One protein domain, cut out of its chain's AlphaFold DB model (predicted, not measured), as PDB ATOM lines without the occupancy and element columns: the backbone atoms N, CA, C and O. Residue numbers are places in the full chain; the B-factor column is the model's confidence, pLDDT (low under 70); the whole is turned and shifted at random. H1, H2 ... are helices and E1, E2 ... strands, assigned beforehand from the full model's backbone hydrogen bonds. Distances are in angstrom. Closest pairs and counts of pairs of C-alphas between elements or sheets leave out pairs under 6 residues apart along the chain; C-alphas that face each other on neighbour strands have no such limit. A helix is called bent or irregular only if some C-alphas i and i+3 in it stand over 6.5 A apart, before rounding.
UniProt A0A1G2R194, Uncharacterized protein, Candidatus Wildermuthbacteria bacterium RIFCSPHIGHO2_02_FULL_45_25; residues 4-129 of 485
ATOM      1  N   LYS A   4     321.671 314.683 426.597       75.75
ATOM      2  CA  LYS A   4     322.193 313.623 425.719       75.75
ATOM      3  C   LYS A   4     321.859 312.217 426.210       75.75
ATOM      4  O   LYS A   4     321.584 311.337 425.398       75.75
ATOM      5  N   ASP A   5     321.906 312.000 427.522       77.25
ATOM      6  CA  ASP A   5     321.533 310.710 428.099       77.25
ATOM      7  C   ASP A   5     320.022 310.490 427.971       77.25
ATOM      8  O   ASP A   5     319.602 309.383 427.645       77.25
ATOM      9  N   TRP A   6     319.212 311.540 428.151       78.25
ATOM     10  CA  TRP A   6     317.760 311.487 427.949       78.25
ATOM     11  C   TRP A   6     317.374 311.124 426.522       78.25
ATOM     12  O   TRP A   6     316.565 310.216 426.345       78.25
ATOM     13  N   GLU A   7     318.005 311.736 425.523       79.25
ATOM     14  CA  GLU A   7     317.712 311.467 424.113       79.25
ATOM     15  C   GLU A   7     317.896 309.983 423.753       79.25
ATOM     16  O   GLU A   7     317.078 309.379 423.058       79.25
ATOM     17  N   LYS A   8     318.919 309.335 424.325       80.56
ATOM     18  CA  LYS A   8     319.164 307.898 424.145       80.56
ATOM     19  C   LYS A   8     318.059 307.020 424.744       80.56
ATOM     20  O   LYS A   8     317.763 305.956 424.198       80.56
ATOM     21  N   TYR A   9     317.478 307.415 425.878       79.75
ATOM     22  CA  TYR A   9     316.352 306.693 426.482       79.75
ATOM     23  C   TYR A   9     315.042 306.979 425.751       79.75
ATOM     24  O   TYR A   9     314.270 306.049 425.531       79.75
ATOM     25  N   ARG A  10     314.826 308.225 425.316       79.69
ATOM     26  CA  ARG A  10     313.672 308.639 424.511       79.69
ATOM     27  C   ARG A  10     313.575 307.825 423.224       79.69
ATOM     28  O   ARG A  10     312.551 307.197 422.992       79.69
ATOM     29  N   GLN A  11     314.664 307.735 422.463       80.62
ATOM     30  CA  GLN A  11     314.693 306.974 421.213       80.62
ATOM     31  C   GLN A  11     314.314 305.497 421.421       80.62
ATOM     32  O   GLN A  11     313.580 304.924 420.627       80.62
ATOM     33  N   ARG A  12     314.755 304.886 422.530       81.62
ATOM     34  CA  ARG A  12     314.397 303.500 422.881       81.62
ATOM     35  C   ARG A  12     312.939 303.333 423.305       81.62
ATOM     36  O   ARG A  12     312.400 302.240 423.147       81.62
ATOM     37  N   LEU A  13     312.329 304.372 423.879       81.38
ATOM     38  CA  LEU A  13     310.905 304.390 424.223       81.38
ATOM     39  C   LEU A  13     310.029 304.580 422.977       81.38
ATOM     40  O   LEU A  13     308.963 303.980 422.888       81.38
ATOM     41  N   GLU A  14     310.482 305.374 422.007       81.75
ATOM     42  CA  GLU A  14     309.777 305.592 420.735       81.75
ATOM     43  C   GLU A  14     309.778 304.337 419.847       81.75
ATOM     44  O   GLU A  14     308.820 304.096 419.121       81.75
ATOM     45  N   THR A  15     310.804 303.488 419.946       84.81
ATOM     46  CA  THR A  15     310.913 302.241 419.168       84.81
ATOM     47  C   THR A  15     310.373 301.010 419.899       84.81
ATOM     48  O   THR A  15     310.787 299.895 419.596       84.81
ATOM     49  N   LEU A  16     309.538 301.155 420.932       84.75
ATOM     50  CA  LEU A  16     309.050 300.005 421.718       84.75
ATOM     51  C   LEU A  16     308.180 299.039 420.909       84.75
ATOM     52  O   LEU A  16     308.180 297.855 421.222       84.75
ATOM     53  N   ASP A  17     307.488 299.519 419.875       83.19
ATOM     54  CA  ASP A  17     306.664 298.691 418.982       83.19
ATOM     55  C   ASP A  17     307.485 297.895 417.948       83.19
ATOM     56  O   ASP A  17     306.929 297.067 417.220       83.19
ATOM     57  N   GLU A  18     308.796 298.137 417.860       85.44
ATOM     58  CA  GLU A  18     309.673 297.416 416.938       85.44
ATOM     59  C   GLU A  18     309.908 295.961 417.395       85.44
ATOM     60  O   GLU A  18     309.845 295.661 418.590       85.44
ATOM     61  N   PRO A  19     310.205 295.039 416.459       80.31
ATOM     62  CA  PRO A  19     310.576 293.662 416.774       80.31
ATOM     63  C   PRO A  19     311.700 293.553 417.813       80.31
ATOM     64  O   PRO A  19     312.561 294.428 417.909       80.31
ATOM     65  N   GLU A  20     311.739 292.433 418.539       81.50
ATOM     66  CA  GLU A  20     312.723 292.179 419.601       81.50
ATOM     67  C   GLU A  20     314.177 292.261 419.104       81.50
ATOM     68  O   GLU A  20     315.075 292.630 419.864       81.50
ATOM     69  N   GLU A  21     314.416 291.984 417.817       81.56
ATOM     70  CA  GLU A  21     315.729 292.142 417.184       81.56
ATOM     71  C   GLU A  21     316.199 293.605 417.120       81.56
ATOM     72  O   GLU A  21     317.403 293.864 417.100       81.56
ATOM     73  N   ILE A  22     315.263 294.557 417.079       83.88
ATOM     74  CA  ILE A  22     315.519 296.001 417.038       83.88
ATOM     75  C   ILE A  22     315.435 296.595 418.448       83.88
ATOM     76  O   ILE A  22     316.310 297.371 418.841       83.88
ATOM     77  N   ASN A  23     314.414 296.220 419.223       85.31
ATOM     78  CA  ASN A  23     314.220 296.695 420.586       85.31
ATOM     79  C   ASN A  23     313.917 295.543 421.561       85.31
ATOM     80  O   ASN A  23     312.790 295.056 421.613       85.31
ATOM     81  N   PRO A  24     314.883 295.135 422.402       86.62
ATOM     82  CA  PRO A  24     314.703 294.016 423.326       86.62
ATOM     83  C   PRO A  24     313.959 294.395 424.622       86.62
ATOM     84  O   PRO A  24     313.846 293.575 425.536       86.62
ATOM     85  N   ILE A  25     313.514 295.648 424.776       87.25
ATOM     86  CA  ILE A  25     312.854 296.107 426.004       87.25
ATOM     87  C   ILE A  25     311.455 295.494 426.101       87.25
ATOM     88  O   ILE A  25     310.574 295.800 425.308       87.25
ATOM     89  N   ARG A  26     311.236 294.679 427.139       85.12
ATOM     90  CA  ARG A  26     309.933 294.052 427.434       85.12
ATOM     91  C   ARG A  26     309.201 294.654 428.633       85.12
ATOM     92  O   ARG A  26     308.003 294.452 428.787       85.12
ATOM     93  N   VAL A  27     309.918 295.356 429.512       87.00
ATOM     94  CA  VAL A  27     309.364 295.914 430.752       87.00
ATOM     95  C   VAL A  27     309.846 297.347 430.919       87.00
ATOM     96  O   VAL A  27     311.048 297.610 430.931       87.00
ATOM     97  N   VAL A  28     308.896 298.264 431.093       83.12
ATOM     98  CA  VAL A  28     309.158 299.671 431.400       83.12
ATOM     99  C   VAL A  28     308.663 299.954 432.813       83.12
ATOM    100  O   VAL A  28     307.483 299.789 433.112       83.12
ATOM    101  N   VAL A  29     309.566 300.388 433.694       83.00
ATOM    102  CA  VAL A  29     309.228 300.761 435.073       83.00
ATOM    103  C   VAL A  29     309.224 302.280 435.187       83.00
ATOM    104  O   VAL A  29     310.275 302.918 435.161       83.00
ATOM    105  N   SER A  30     308.035 302.866 435.329       72.50
ATOM    106  CA  SER A  30     307.873 304.309 435.513       72.50
ATOM    107  C   SER A  30     307.868 304.672 436.998       72.50
ATOM    108  O   SER A  30     306.915 304.374 437.718       72.50
ATOM    109  N   VAL A  31     308.910 305.361 437.463       66.31
ATOM    110  CA  VAL A  31     309.007 305.864 438.842       66.31
ATOM    111  C   VAL A  31     308.690 307.366 438.834       66.31
ATOM    112  O   VAL A  31     309.551 308.164 438.486       66.31
ATOM    113  N   LEU A  32     307.467 307.743 439.243       56.09
ATOM    114  CA  LEU A  32     306.893 309.115 439.235       56.09
ATOM    115  C   LEU A  32     306.377 309.602 437.864       56.09
ATOM    116  O   LEU A  32     306.513 308.909 436.863       56.09
ATOM    117  N   MET A  33     305.673 310.747 437.864       52.72
ATOM    118  CA  MET A  33     304.945 311.298 436.709       52.72
ATOM    119  C   MET A  33     305.855 311.410 435.483       52.72
ATOM    120  O   MET A  33     306.740 312.267 435.438       52.72
ATOM    121  N   LEU A  34     305.597 310.578 434.475       49.22
ATOM    122  CA  LEU A  34     306.067 310.828 433.119       49.22
ATOM    123  C   LEU A  34     305.535 312.201 432.703       49.22
ATOM    124  O   LEU A  34     304.325 312.423 432.691       49.22
ATOM    125  N   ARG A  35     306.439 313.146 432.426       49.09
ATOM    126  CA  ARG A  35     306.061 314.469 431.906       49.09
ATOM    127  C   ARG A  35     305.613 314.394 430.446       49.09
ATOM    128  O   ARG A  35     304.819 315.222 430.021       49.09
ATOM    129  N   GLU A  36     306.096 313.394 429.711       56.00
ATOM    130  CA  GLU A  36     305.730 313.107 428.326       56.00
ATOM    131  C   GLU A  36     305.082 311.720 428.247       56.00
ATOM    132  O   GLU A  36     305.604 310.741 428.785       56.00
ATOM    133  N   GLY A  37     303.933 311.632 427.579       60.66
ATOM    134  CA  GLY A  37     303.377 310.346 427.179       60.66
ATOM    135  C   GLY A  37     304.165 309.800 425.993       60.66
ATOM    136  O   GLY A  37     304.416 310.534 425.044       60.66
ATOM    137  N   PHE A  38     304.526 308.519 426.030       70.69
ATOM    138  CA  PHE A  38     305.020 307.814 424.850       70.69
ATOM    139  C   PHE A  38     303.858 307.067 424.183       70.69
ATOM    140  O   PHE A  38     302.938 306.575 424.856       70.69
ATOM    141  N   ASP A  39     303.856 307.058 422.852       73.25
ATOM    142  CA  ASP A  39     302.795 306.461 422.051       73.25
ATOM    143  C   ASP A  39     303.230 305.092 421.542       73.25
ATOM    144  O   ASP A  39     304.034 304.997 420.625       73.25
ATOM    145  N   THR A  40     302.731 304.039 422.188       77.44
ATOM    146  CA  THR A  40     303.026 302.643 421.847       77.44
ATOM    147  C   THR A  40     301.742 301.842 421.736       77.44
ATOM    148  O   THR A  40     300.761 302.100 422.452       77.44
ATOM    149  N   GLN A  41     301.726 300.899 420.806       79.12
ATOM    150  CA  GLN A  41     300.589 300.022 420.554       79.12
ATOM    151  C   GLN A  41     300.692 298.736 421.375       79.12
ATOM    152  O   GLN A  41     299.664 298.240 421.821       79.12
ATOM    153  N   ASN A  42     301.900 298.237 421.640       81.38
ATOM    154  CA  ASN A  42     302.166 296.913 422.213       81.38
ATOM    155  C   ASN A  42     302.153 296.812 423.756       81.38
ATOM    156  O   ASN A  42     302.736 295.885 424.327       81.38
ATOM    157  N   VAL A  43     301.477 297.729 424.456       84.44
ATOM    158  CA  VAL A  43     301.348 297.662 425.921       84.44
ATOM    159  C   VAL A  43     300.286 296.631 426.308       84.44
ATOM    160  O   VAL A  43     299.096 296.932 426.329       84.44
ATOM    161  N   ALA A  44     300.726 295.422 426.657       86.56
ATOM    162  CA  ALA A  44     299.833 294.329 427.050       86.56
ATOM    163  C   ALA A  44     299.513 294.295 428.554       86.56
ATOM    164  O   ALA A  44     298.440 293.840 428.940       86.56
ATOM    165  N   VAL A  45     300.421 294.757 429.422       87.94
ATOM    166  CA  VAL A  45     300.264 294.671 430.885       87.94
ATOM    167  C   VAL A  45     300.595 296.006 431.540       87.94
ATOM    168  O   VAL A  45     301.663 296.573 431.314       87.94
ATOM    169  N   VAL A  46     299.700 296.482 432.403       87.25
ATOM    170  CA  VAL A  46     299.895 297.664 433.244       87.25
ATOM    171  C   VAL A  46     299.748 297.256 434.704       87.25
ATOM    172  O   VAL A  46     298.733 296.696 435.112       87.25
ATOM    173  N   VAL A  47     300.773 297.548 435.503       85.75
ATOM    174  CA  VAL A  47     300.780 297.266 436.942       85.75
ATOM    175  C   VAL A  47     300.737 298.578 437.711       85.75
ATOM    176  O   VAL A  47     301.693 299.356 437.690       85.75
ATOM    177  N   VAL A  48     299.638 298.817 438.421       79.06
ATOM    178  CA  VAL A  48     299.409 300.040 439.194       79.06
ATOM    179  C   VAL A  48     299.488 299.715 440.682       79.06
ATOM    180  O   VAL A  48     298.525 299.325 441.335       79.06
ATOM    181  N   LEU A  49     300.687 299.880 441.242       71.00
ATOM    182  CA  LEU A  49     300.969 299.549 442.646       71.00
ATOM    183  C   LEU A  49     300.524 300.634 443.640       71.00
ATOM    184  O   LEU A  49     300.559 300.422 444.852       71.00
ATOM    185  N   ARG A  50     300.120 301.814 443.157       67.00
ATOM    186  CA  ARG A  50     299.649 302.922 443.997       67.00
ATOM    187  C   ARG A  50     298.137 303.037 443.861       67.00
ATOM    188  O   ARG A  50     297.635 303.097 442.752       67.00
ATOM    189  N   SER A  51     297.420 303.165 444.979       59.94
ATOM    190  CA  SER A  51     296.011 303.565 444.938       59.94
ATOM    191  C   SER A  51     295.912 304.952 444.291       59.94
ATOM    192  O   SER A  51     296.258 305.960 444.915       59.94
ATOM    193  N   ALA A  52     295.512 305.000 443.018       56.81
ATOM    194  CA  ALA A  52     295.191 306.238 442.330       56.81
ATOM    195  C   ALA A  52     293.991 306.876 443.044       56.81
ATOM    196  O   ALA A  52     292.898 306.331 443.056       56.81
ATOM    197  N   LYS A  53     294.180 308.022 443.703       55.75
ATOM    198  CA  LYS A  53     293.060 308.735 444.346       55.75
ATOM    199  C   LYS A  53     292.175 309.497 443.341       55.75
ATOM    200  O   LYS A  53     291.233 310.142 443.778       55.75
ATOM    201  N   ALA A  54     292.499 309.476 442.044       61.44
ATOM    202  CA  ALA A  54     291.848 310.284 441.014       61.44
ATOM    203  C   ALA A  54     291.326 309.412 439.861       61.44
ATOM    204  O   ALA A  54     292.111 308.697 439.237       61.44
ATOM    205  N   ASP A  55     290.034 309.545 439.554       60.94
ATOM    206  CA  ASP A  55     289.325 308.781 438.514       60.94
ATOM    207  C   ASP A  55     289.908 309.002 437.105       60.94
ATOM    208  O   ASP A  55     290.001 308.069 436.312       60.94
ATOM    209  N   LEU A  56     290.433 310.205 436.831       64.56
ATOM    210  CA  LEU A  56     291.067 310.559 435.553       64.56
ATOM    211  C   LEU A  56     292.252 309.643 435.185       64.56
ATOM    212  O   LEU A  56     292.506 309.395 434.009       64.56
ATOM    213  N   LEU A  57     292.990 309.129 436.175       71.06
ATOM    214  CA  LEU A  57     294.107 308.210 435.923       71.06
ATOM    215  C   LEU A  57     293.608 306.820 435.498       71.06
ATOM    216  O   LEU A  57     294.246 306.185 434.661       71.06
ATOM    217  N   LEU A  58     292.468 306.368 436.030       74.75
ATOM    218  CA  LEU A  58     291.872 305.070 435.691       74.75
ATOM    219  C   LEU A  58     291.364 305.064 434.248       74.75
ATOM    220  O   LEU A  58     291.636 304.125 433.500       74.75
ATOM    221  N   GLU A  59     290.696 306.139 433.830       77.75
ATOM    222  CA  GLU A  59     290.255 306.313 432.442       77.75
ATOM    223  C   GLU A  59     291.438 306.329 431.468       77.75
ATOM    224  O   GLU A  59     291.374 305.715 430.405       77.75
ATOM    225  N   GLN A  60     292.553 306.965 431.840       77.56
ATOM    226  CA  GLN A  60     293.770 306.967 431.025       77.56
ATOM    227  C   GLN A  60     294.405 305.577 430.903       77.56
ATOM    228  O   GLN A  60     294.893 305.235 429.825       77.56
ATOM    229  N   ILE A  61     294.397 304.777 431.975       78.31
ATOM    230  CA  ILE A  61     294.887 303.391 431.957       78.31
ATOM    231  C   ILE A  61     294.018 302.545 431.024       78.31
ATOM    232  O   ILE A  61     294.543 301.907 430.113       78.31
ATOM    233  N   VAL A  62     292.693 302.594 431.189       80.12
ATOM    234  CA  VAL A  62     291.754 301.855 430.329       80.12
ATOM    235  C   VAL A  62     291.826 302.335 428.878       80.12
ATOM    236  O   VAL A  62     291.787 301.519 427.961       80.12
ATOM    237  N   GLY A  63     292.027 303.635 428.654       78.69
ATOM    238  CA  GLY A  63     292.207 304.225 427.328       78.69
ATOM    239  C   GLY A  63     293.394 303.653 426.549       78.69
ATOM    240  O   GLY A  63     293.379 303.665 425.316       78.69
ATOM    241  N   ARG A  64     294.403 303.080 427.224       77.00
ATOM    242  CA  ARG A  64     295.483 302.342 426.546       77.00
ATOM    243  C   ARG A  64     294.993 301.038 425.921       77.00
ATOM    244  O   ARG A  64     295.482 300.676 424.858       77.00
ATOM    245  N   GLY A  65     293.984 300.399 426.511       74.56
ATOM    246  CA  GLY A  65     293.382 299.155 426.022       74.56
ATOM    247  C   GLY A  65     292.446 299.332 424.826       74.56
ATOM    248  O   GLY A  65     291.973 298.349 424.272       74.56
ATOM    249  N   VAL A  66     292.182 300.572 424.396       78.19
ATOM    250  CA  VAL A  66     291.419 300.864 423.165       78.19
ATOM    251  C   VAL A  66     292.280 300.658 421.908       78.19
ATOM    252  O   VAL A  66     291.770 300.587 420.790       78.19
ATOM    253  N   ARG A  67     293.602 300.562 422.068       79.81
ATOM    254  CA  ARG A  67     294.549 300.384 420.966       79.81
ATOM    255  C   ARG A  67     294.591 298.920 420.550       79.81
ATOM    256  O   ARG A  67     294.767 298.039 421.381       79.81
ATOM    257  N   LEU A  68     294.471 298.674 419.250       85.38
ATOM    258  CA  LEU A  68     294.603 297.333 418.686       85.38
ATOM    259  C   LEU A  68     296.079 297.071 418.365       85.38
ATOM    260  O   LEU A  68     296.639 297.737 417.495       85.38
ATOM    261  N   MET A  69     296.686 296.094 419.041       86.88
ATOM    262  CA  MET A  69     298.057 295.627 418.787       86.88
ATOM    263  C   MET A  69     298.155 294.923 417.431       86.88
ATOM    264  O   MET A  69     299.143 295.050 416.703       86.88
ATOM    265  N   PHE A  70     297.099 294.195 417.070       87.94
ATOM    266  CA  PHE A  70     297.039 293.368 415.876       87.94
ATOM    267  C   PHE A  70     295.889 293.803 414.968       87.94
ATOM    268  O   PHE A  70     294.928 293.055 414.796       87.94
ATOM    269  N   PRO A  71     295.920 295.002 414.364       86.81
ATOM    270  CA  PRO A  71     294.786 295.500 413.596       86.81
ATOM    271  C   PRO A  71     294.472 294.598 412.395       86.81
ATOM    272  O   PRO A  71     295.373 294.100 411.720       86.81
ATOM    273  N   GLU A  72     293.183 294.427 412.100       85.00
ATOM    274  CA  GLU A  72     292.679 293.470 411.101       85.00
ATOM    275  C   GLU A  72     293.233 293.715 409.692       85.00
ATOM    276  O   GLU A  72     293.510 292.775 408.957       85.00
ATOM    277  N   TYR A  73     293.496 294.972 409.323       82.12
ATOM    278  CA  TYR A  73     294.113 295.266 408.029       82.12
ATOM    279  C   TYR A  73     295.552 294.728 407.926       82.12
ATOM    280  O   TYR A  73     296.026 294.459 406.824       82.12
ATOM    281  N   LYS A  74     296.282 294.594 409.038       81.62
ATOM    282  CA  LYS A  74     297.665 294.097 409.044       81.62
ATOM    283  C   LYS A  74     297.726 292.595 409.325       81.62
ATOM    284  O   LYS A  74     298.558 291.921 408.727       81.62
ATOM    285  N   TYR A  75     296.838 292.102 410.185       84.12
ATOM    286  CA  TYR A  75     296.780 290.708 410.630       84.12
ATOM    287  C   TYR A  75     295.366 290.128 410.463       84.12
ATOM    288  O   TYR A  75     294.691 289.846 411.462       84.12
ATOM    289  N   PRO A  76     294.874 289.987 409.220       81.06
ATOM    290  CA  PRO A  76     293.537 289.452 408.966       81.06
ATOM    291  C   PRO A  76     293.369 288.024 409.506       81.06
ATOM    292  O   PRO A  76     292.285 287.659 409.951       81.06
ATOM    293  N   GLU A  77     294.446 287.236 409.560       79.12
ATOM    294  CA  GLU A  77     294.442 285.867 410.086       79.12
ATOM    295  C   GLU A  77     294.109 285.775 411.584       79.12
ATOM    296  O   GLU A  77     293.742 284.708 412.074       79.12
ATOM    297  N   LEU A  78     294.227 286.888 412.319       87.31
ATOM    298  CA  LEU A  78     293.954 286.957 413.755       87.31
ATOM    299  C   LEU A  78     292.539 287.464 414.070       87.31
ATOM    300  O   LEU A  78     292.145 287.462 415.234       87.31
ATOM    301  N   ALA A  79     291.769 287.915 413.074       86.12
ATOM    302  CA  ALA A  79     290.480 288.574 413.292       86.12
ATOM    303  C   ALA A  79     289.489 287.693 414.073       86.12
ATOM    304  O   ALA A  79     288.986 288.107 415.121       86.12
ATOM    305  N   ASP A  80     289.294 286.452 413.621       86.00
ATOM    306  CA  ASP A  80     288.365 285.499 414.238       86.00
ATOM    307  C   ASP A  80     288.759 285.166 415.687       86.00
ATOM    308  O   ASP A  80     287.904 285.131 416.572       86.00
ATOM    309  N   LEU A  81     290.058 284.974 415.958       88.25
ATOM    310  CA  LEU A  81     290.573 284.688 417.306       88.25
ATOM    311  C   LEU A  81     290.233 285.796 418.296       88.25
ATOM    312  O   LEU A  81     289.827 285.526 419.429       88.25
ATOM    313  N   LYS A  82     290.403 287.042 417.863       90.38
ATOM    314  CA  LYS A  82     290.140 288.220 418.687       90.38
ATOM    315  C   LYS A  82     288.653 288.416 418.921       90.38
ATOM    316  O   LYS A  82     288.247 288.764 420.029       90.38
ATOM    317  N   GLN A  83     287.834 288.170 417.899       89.81
ATOM    318  CA  GLN A  83     286.385 288.218 418.044       89.81
ATOM    319  C   GLN A  83     285.896 287.155 419.038       89.81
ATOM    320  O   GLN A  83     285.144 287.493 419.951       89.81
ATOM    321  N   GLU A  84     286.367 285.911 418.915       89.12
ATOM    322  CA  GLU A  84     286.044 284.820 419.846       89.12
ATOM    323  C   GLU A  84     286.442 285.172 421.289       89.12
ATOM    324  O   GLU A  84     285.613 285.076 422.194       89.12
ATOM    325  N   ALA A  85     287.674 285.646 421.504       89.94
ATOM    326  CA  ALA A  85     288.147 286.041 422.831       89.94
ATOM    327  C   ALA A  85     287.306 287.178 423.431       89.94
ATOM    328  O   ALA A  85     286.930 287.126 424.605       89.94
ATOM    329  N   ARG A  86     286.953 288.189 422.627       90.62
ATOM    330  CA  ARG A  86     286.076 289.287 423.058       90.62
ATOM    331  C   ARG A  86     284.686 288.783 423.446       90.62
ATOM    332  O   ARG A  86     284.138 289.228 424.454       90.62
ATOM    333  N   GLU A  87     284.107 287.868 422.672       91.19
ATOM    334  CA  GLU A  87     282.810 287.258 422.986       91.19
ATOM    335  C   GLU A  87     282.851 286.433 424.276       91.19
ATOM    336  O   GLU A  87     281.905 286.496 425.066       91.19
ATOM    337  N   ASP A  88     283.938 285.698 424.520       90.44
ATOM    338  CA  ASP A  88     284.133 284.944 425.761       90.44
ATOM    339  C   ASP A  88     284.135 285.881 426.977       90.44
ATOM    340  O   ASP A  88     283.378 285.649 427.926       90.44
ATOM    341  N   VAL A  89     284.875 286.996 426.917       89.75
ATOM    342  CA  VAL A  89     284.892 288.010 427.988       89.75
ATOM    343  C   VAL A  89     283.508 288.616 428.214       89.75
ATOM    344  O   VAL A  89     283.049 288.699 429.354       89.75
ATOM    345  N   MET A  90     282.799 288.991 427.145       89.19
ATOM    346  CA  MET A  90     281.434 289.534 427.239       89.19
ATOM    347  C   MET A  90     280.456 288.540 427.882       89.19
ATOM    348  O   MET A  90     279.540 288.935 428.604       89.19
ATOM    349  N   ARG A  91     280.668 287.236 427.668       89.56
ATOM    350  CA  ARG A  91     279.900 286.147 428.292       89.56
ATOM    351  C   ARG A  91     280.418 285.753 429.679       89.56
ATOM    352  O   ARG A  91     279.947 284.755 430.226       89.56
ATOM    353  N   LYS A  92     281.352 286.518 430.257       86.25
ATOM    354  CA  LYS A  92     281.995 286.259 431.560       86.25
ATOM    355  C   LYS A  92     282.689 284.893 431.624       86.25
ATOM    356  O   LYS A  92     282.695 284.240 432.666       86.25
ATOM    357  N   ARG A  93     283.249 284.448 430.500       86.06
ATOM    358  CA  ARG A  93     284.075 283.242 430.387       86.06
ATOM    359  C   ARG A  93     285.543 283.636 430.284       86.06
ATOM    360  O   ARG A  93     285.867 284.750 429.880       86.06
ATOM    361  N   ALA A  94     286.425 282.709 430.646       84.88
ATOM    362  CA  ALA A  94     287.844 282.881 430.387       84.88
ATOM    363  C   ALA A  94     288.076 282.918 428.862       84.88
ATOM    364  O   ALA A  94     287.572 282.033 428.165       84.88
ATOM    365  N   PRO A  95     288.791 283.928 428.342       88.50
ATOM    366  CA  PRO A  95     289.086 284.030 426.921       88.50
ATOM    367  C   PRO A  95     290.085 282.947 426.502       88.50
ATOM    368  O   PRO A  95     290.995 282.605 427.254       88.50
ATOM    369  N   LYS A  96     289.942 282.421 425.283       85.50
ATOM    370  CA  LYS A  96     290.856 281.392 424.746       85.50
ATOM    371  C   LYS A  96     292.230 281.916 424.325       85.50
ATOM    372  O   LYS A  96     293.137 281.124 424.120       85.50
ATOM    373  N   ASN A  97     292.356 283.221 424.116       89.62
ATOM    374  CA  ASN A  97     293.603 283.914 423.808       89.62
ATOM    375  C   ASN A  97     293.530 285.334 424.386       89.62
ATOM    376  O   ASN A  97     292.494 285.752 424.900       89.62
ATOM    377  N   SER A  98     294.631 286.070 424.326       88.75
ATOM    378  CA  SER A  98     294.773 287.409 424.908       88.75
ATOM    379  C   SER A  98     295.236 288.445 423.882       88.75
ATOM    380  O   SER A  98     295.868 289.444 424.225       88.75
ATOM    381  N   LEU A  99     294.955 288.196 422.601       89.31
ATOM    382  CA  LEU A  99     295.279 289.125 421.526       89.31
ATOM    383  C   LEU A  99     294.423 290.393 421.663       89.31
ATOM    384  O   LEU A  99     293.215 290.313 421.864       89.31
ATOM    385  N   ASP A 100     295.056 291.560 421.533       89.38
ATOM    386  CA  ASP A 100     294.449 292.884 421.759       89.38
ATOM    387  C   ASP A 100     293.902 293.109 423.189       89.38
ATOM    388  O   ASP A 100     293.088 294.006 423.402       89.38
ATOM    389  N   PHE A 101     294.337 292.328 424.190       89.06
ATOM    390  CA  PHE A 101     293.920 292.526 425.583       89.06
ATOM    391  C   PHE A 101     294.938 293.339 426.380       89.06
ATOM    392  O   PHE A 101     296.141 293.088 426.329       89.06
ATOM    393  N   LEU A 102     294.420 294.286 427.167       88.81
ATOM    394  CA  LEU A 102     295.168 294.993 428.197       88.81
ATOM    395  C   LEU A 102     294.885 294.355 429.560       88.81
ATOM    396  O   LEU A 102     293.760 294.408 430.060       88.81
ATOM    397  N   PHE A 103     295.919 293.809 430.189       88.75
ATOM    398  CA  PHE A 103     295.864 293.322 431.561       88.75
ATOM    399  C   PHE A 103     296.207 294.441 432.530       88.75
ATOM    400  O   PHE A 103     297.280 295.039 432.448       88.75
ATOM    401  N   VAL A 104     295.311 294.700 433.477       87.56
ATOM    402  CA  VAL A 104     295.508 295.724 434.501       87.56
ATOM    403  C   VAL A 104     295.576 295.061 435.873       87.56
ATOM    404  O   VAL A 104     294.617 294.437 436.322       87.56
ATOM    405  N   VAL A 105     296.728 295.184 436.535       87.06
ATOM    406  CA  VAL A 105     296.951 294.695 437.902       87.06
ATOM    407  C   VAL A 105     296.859 295.881 438.855       87.06
ATOM    408  O   VAL A 105     297.726 296.754 438.849       87.06
ATOM    409  N   GLU A 106     295.806 295.915 439.670       82.50
ATOM    410  CA  GLU A 106     295.404 297.113 440.414       82.50
ATOM    411  C   GLU A 106     294.815 296.771 441.796       82.50
ATOM    412  O   GLU A 106     294.500 295.620 442.110       82.50
ATOM    413  N   HIS A 107     294.657 297.782 442.658       83.12
ATOM    414  CA  HIS A 107     294.079 297.613 443.989       83.12
ATOM    415  C   HIS A 107     292.591 297.198 443.905       83.12
ATOM    416  O   HIS A 107     291.822 297.850 443.196       83.12
ATOM    417  N   PRO A 108     292.101 296.253 444.736       81.62
ATOM    418  CA  PRO A 108     290.702 295.782 444.716       81.62
ATOM    419  C   PRO A 108     289.605 296.851 444.872       81.62
ATOM    420  O   PRO A 108     288.432 296.569 444.649       81.62
ATOM    421  N   LYS A 109     289.966 298.083 445.257       81.88
ATOM    422  CA  LYS A 109     289.023 299.196 445.456       81.88
ATOM    423  C   LYS A 109     288.452 299.707 444.135       81.88
ATOM    424  O   LYS A 109     287.356 300.246 444.136       81.88
ATOM    425  N   PHE A 110     289.166 299.511 443.029       81.38
ATOM    426  CA  PHE A 110     288.753 299.971 441.702       81.38
ATOM    427  C   PHE A 110     287.859 298.974 440.970       81.38
ATOM    428  O   PHE A 110     287.415 299.230 439.856       81.38
ATOM    429  N   ARG A 111     287.537 297.840 441.602       84.81
ATOM    430  CA  ARG A 111     286.644 296.831 441.035       84.81
ATOM    431  C   ARG A 111     285.295 297.423 440.611       84.81
ATOM    432  O   ARG A 111     284.806 297.085 439.540       84.81
ATOM    433  N   SER A 112     284.739 298.340 441.405       86.81
ATOM    434  CA  SER A 112     283.464 299.002 441.105       86.81
ATOM    435  C   SER A 112     283.502 299.822 439.811       86.81
ATOM    436  O   SER A 112     282.525 299.811 439.070       86.81
ATOM    437  N   PHE A 113     284.627 300.480 439.513       87.31
ATOM    438  CA  PHE A 113     284.821 301.251 438.280       87.31
ATOM    439  C   PHE A 113     284.784 300.340 437.041       87.31
ATOM    440  O   PHE A 113     284.051 300.595 436.089       87.31
ATOM    441  N   TYR A 114     285.500 299.213 437.082       87.38
ATOM    442  CA  TYR A 114     285.479 298.229 435.995       87.38
ATOM    443  C   TYR A 114     284.113 297.551 435.830       87.38
ATOM    444  O   TYR A 114     283.680 297.294 434.707       87.38
ATOM    445  N   GLU A 115     283.411 297.279 436.932       88.75
ATOM    446  CA  GLU A 115     282.046 296.743 436.904       88.75
ATOM    447  C   GLU A 115     281.046 297.738 436.293       88.75
ATOM    448  O   GLU A 115     280.104 297.321 435.617       88.75
ATOM    449  N   GLU A 116     281.241 299.044 436.485       89.50
ATOM    450  CA  GLU A 116     280.439 300.082 435.831       89.50
ATOM    451  C   GLU A 116     280.679 300.120 434.320       89.50
ATOM    452  O   GLU A 116     279.721 300.075 433.547       89.50
ATOM    453  N   LEU A 117     281.937 300.090 433.883       88.00
ATOM    454  CA  LEU A 117     282.272 299.989 432.461       88.00
ATOM    455  C   LEU A 117     281.713 298.696 431.835       88.00
ATOM    456  O   LEU A 117     281.165 298.714 430.733       88.00
ATOM    457  N   GLN A 118     281.751 297.574 432.555       88.38
ATOM    458  CA  GLN A 118     281.121 296.339 432.086       88.38
ATOM    459  C   GLN A 118     279.605 296.521 431.870       88.38
ATOM    460  O   GLN A 118     279.066 296.038 430.873       88.38
ATOM    461  N   LYS A 119     278.907 297.256 432.752       89.25
ATOM    462  CA  LYS A 119     277.472 297.580 432.591       89.25
ATOM    463  C   LYS A 119     277.195 298.502 431.404       89.25
ATOM    464  O   LYS A 119     276.123 298.406 430.815       89.25
ATOM    465  N   GLN A 120     278.148 299.355 431.035       90.00
ATOM    466  CA  GLN A 120     278.075 300.193 429.833       90.00
ATOM    467  C   GLN A 120     278.322 299.401 428.531       90.00
ATOM    468  O   GLN A 120     278.187 299.953 427.442       90.00
ATOM    469  N   GLY A 121     278.646 298.105 428.625       88.44
ATOM    470  CA  GLY A 121     278.817 297.211 427.477       88.44
ATOM    471  C   GLY A 121     280.267 297.008 427.033       88.44
ATOM    472  O   GLY A 121     280.494 296.418 425.974       88.44
ATOM    473  N   TYR A 122     281.251 297.464 427.816       88.81
ATOM    474  CA  TYR A 122     282.662 297.198 427.536       88.81
ATOM    475  C   TYR A 122     283.048 295.755 427.902       88.81
ATOM    476  O   TYR A 122     282.625 295.213 428.926       88.81
ATOM    477  N   ALA A 123     283.890 295.137 427.071       88.38
ATOM    478  CA  ALA A 123     284.388 293.777 427.274       88.38
ATOM    479  C   ALA A 123     285.477 293.758 428.353       88.38
ATOM    480  O   ALA A 123     286.665 293.810 428.052       88.38
ATOM    481  N   ILE A 124     285.057 293.706 429.616       88.38
ATOM    482  CA  ILE A 124     285.955 293.693 430.773       88.38
ATOM    483  C   ILE A 124     285.774 292.390 431.544       88.38
ATOM    484  O   ILE A 124     284.671 292.066 431.993       88.38
ATOM    485  N   GLY A 125     286.870 291.647 431.696       85.25
ATOM    486  CA  GLY A 125     286.961 290.456 432.534       85.25
ATOM    487  C   GLY A 125     287.643 290.780 433.863       85.25
ATOM    488  O   GLY A 125     288.596 291.549 433.900       85.25
ATOM    489  N   ILE A 126     287.162 290.185 434.955       82.44
ATOM    490  CA  ILE A 126     287.796 290.267 436.277       82.44
ATOM    491  C   ILE A 126     288.101 288.838 436.712       82.44
ATOM    492  O   ILE A 126     287.181 288.035 436.865       82.44
ATOM    493  N   GLY A 127     289.375 288.520 436.913       80.12
ATOM    494  CA  GLY A 127     289.797 287.182 437.309       80.12
ATOM    495  C   GLY A 127     291.303 286.985 437.212       80.12
ATOM    496  O   GLY A 127     292.045 287.910 436.890       80.12
ATOM    497  N   ASP A 128     291.728 285.760 437.497       77.94
ATOM    498  CA  ASP A 128     293.099 285.307 437.296       77.94
ATOM    499  C   ASP A 128     293.218 284.640 435.918       77.94
ATOM    500  O   ASP A 128     292.387 283.814 435.542       77.94
ATOM    501  N   SER A 129     294.236 285.037 435.161       71.31
ATOM    502  CA  SER A 129     294.544 284.539 433.811       71.31
ATOM    503  C   SER A 129     295.984 284.032 433.696       71.31
ATOM    504  O   SER A 129     296.443 283.723 432.602       71.31
TER     505      SER A 129
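What this domain is: This is residues 4 to 129 of the 485 residues of an uncharacterized protein of Candidatus Wildermuthbacteria bacterium RIFCSPHIGHO2_02_FULL_45_25 (UniProt A0A1G2R194). A short ribbon of two parallel strands, E1 and E2, lies in the middle of a flat body, with helix H2 over one face of the ribbon and helices H3 and H4 beyond E2, while helix H1 lies far out beyond E1 at the end of a long winding link. Residues 4 to 9 of H1 stick out at one end of the longest axis, and residues 30 to 35 of the link stand free as well. The printed part has 126 residues with four named helices and two named strands, in the order H1, E1, H2, H3, E2, H4; the class is mostly helix, though under half of the residues are in named elements. The whole is only just compact, close to loose, with a radius of gyration of the C-alphas of 16.1 A and spans of 50 by 41 by 22 A.

Where its parts are: E1 is residues 45 to 47, beginning with C-alpha 45 at (300.264, 294.671, 430.885), and E2 is residues 103 to 105; each measures 6.6 A from first to last C-alpha. H2 is residues 55 to 64, 14.9 A long. H3, the longest helix, is residues 76 to 90 and measures 21.9 A. H4 is residues 108 to 119, 18.0 A long, ending with C-alpha 119 at (277.472, 297.580, 432.591). H1 is residues 4 to 14, 15.6 A long, with C-alpha 4 at (322.193, 313.623, 425.719). H3 and H4 are irregular: C-alphas 77 and 80 are 7.4 A apart, and C-alphas 109 and 112 are 7.1 A apart.

How they stand to each other: E1 and E2 are parallel neighbours, with 12 degrees between their directions. The C-alphas of Val 45 and Phe 103 face each other at 4.7 A. Across the pair, N 46 and O 103 are within hydrogen-bond range at 2.8 A, as are N 105 and O 46 at 2.9 A. E1, H2, H3 and E2 form a strand-helix-strand unit, two parallel neighbour strands with helices between them along the chain, and its crossover is right-handed. The closest C-alphas of E1 and H2 are those of Val 46 and Ile 61, 7.7 A apart. H2 and E2 are only just apart, the closest C-alphas being 8.1 A from each other. H2 and H4 are near each other, with 8 pairs of C-alphas within 10 A. H3 and H4 are only just apart, at 8.4 A between the closest C-alphas. H1 is apart from H2, H3, H4 and E2. In H2 every O i to N i+4 pair is within hydrogen-bond range; the figures are 5 of 7 in H1, 9 of 11 in H3 and 6 of 8 in H4.

The domain as a whole: The two C-alphas farthest apart are those of Lys 4 and Arg 91, at 50.5 A. The printed part has no cut. The links from H1 to E1, with 30 residues, from H2 to H3, with 11, and from H3 to E2, with 12, are long; the link from E1 to H2 is short and that from E2 to H4 is tight. The mean pLDDT of the printed part is 80.9, and residues 31 to 37 and 50 to 56 are under 70.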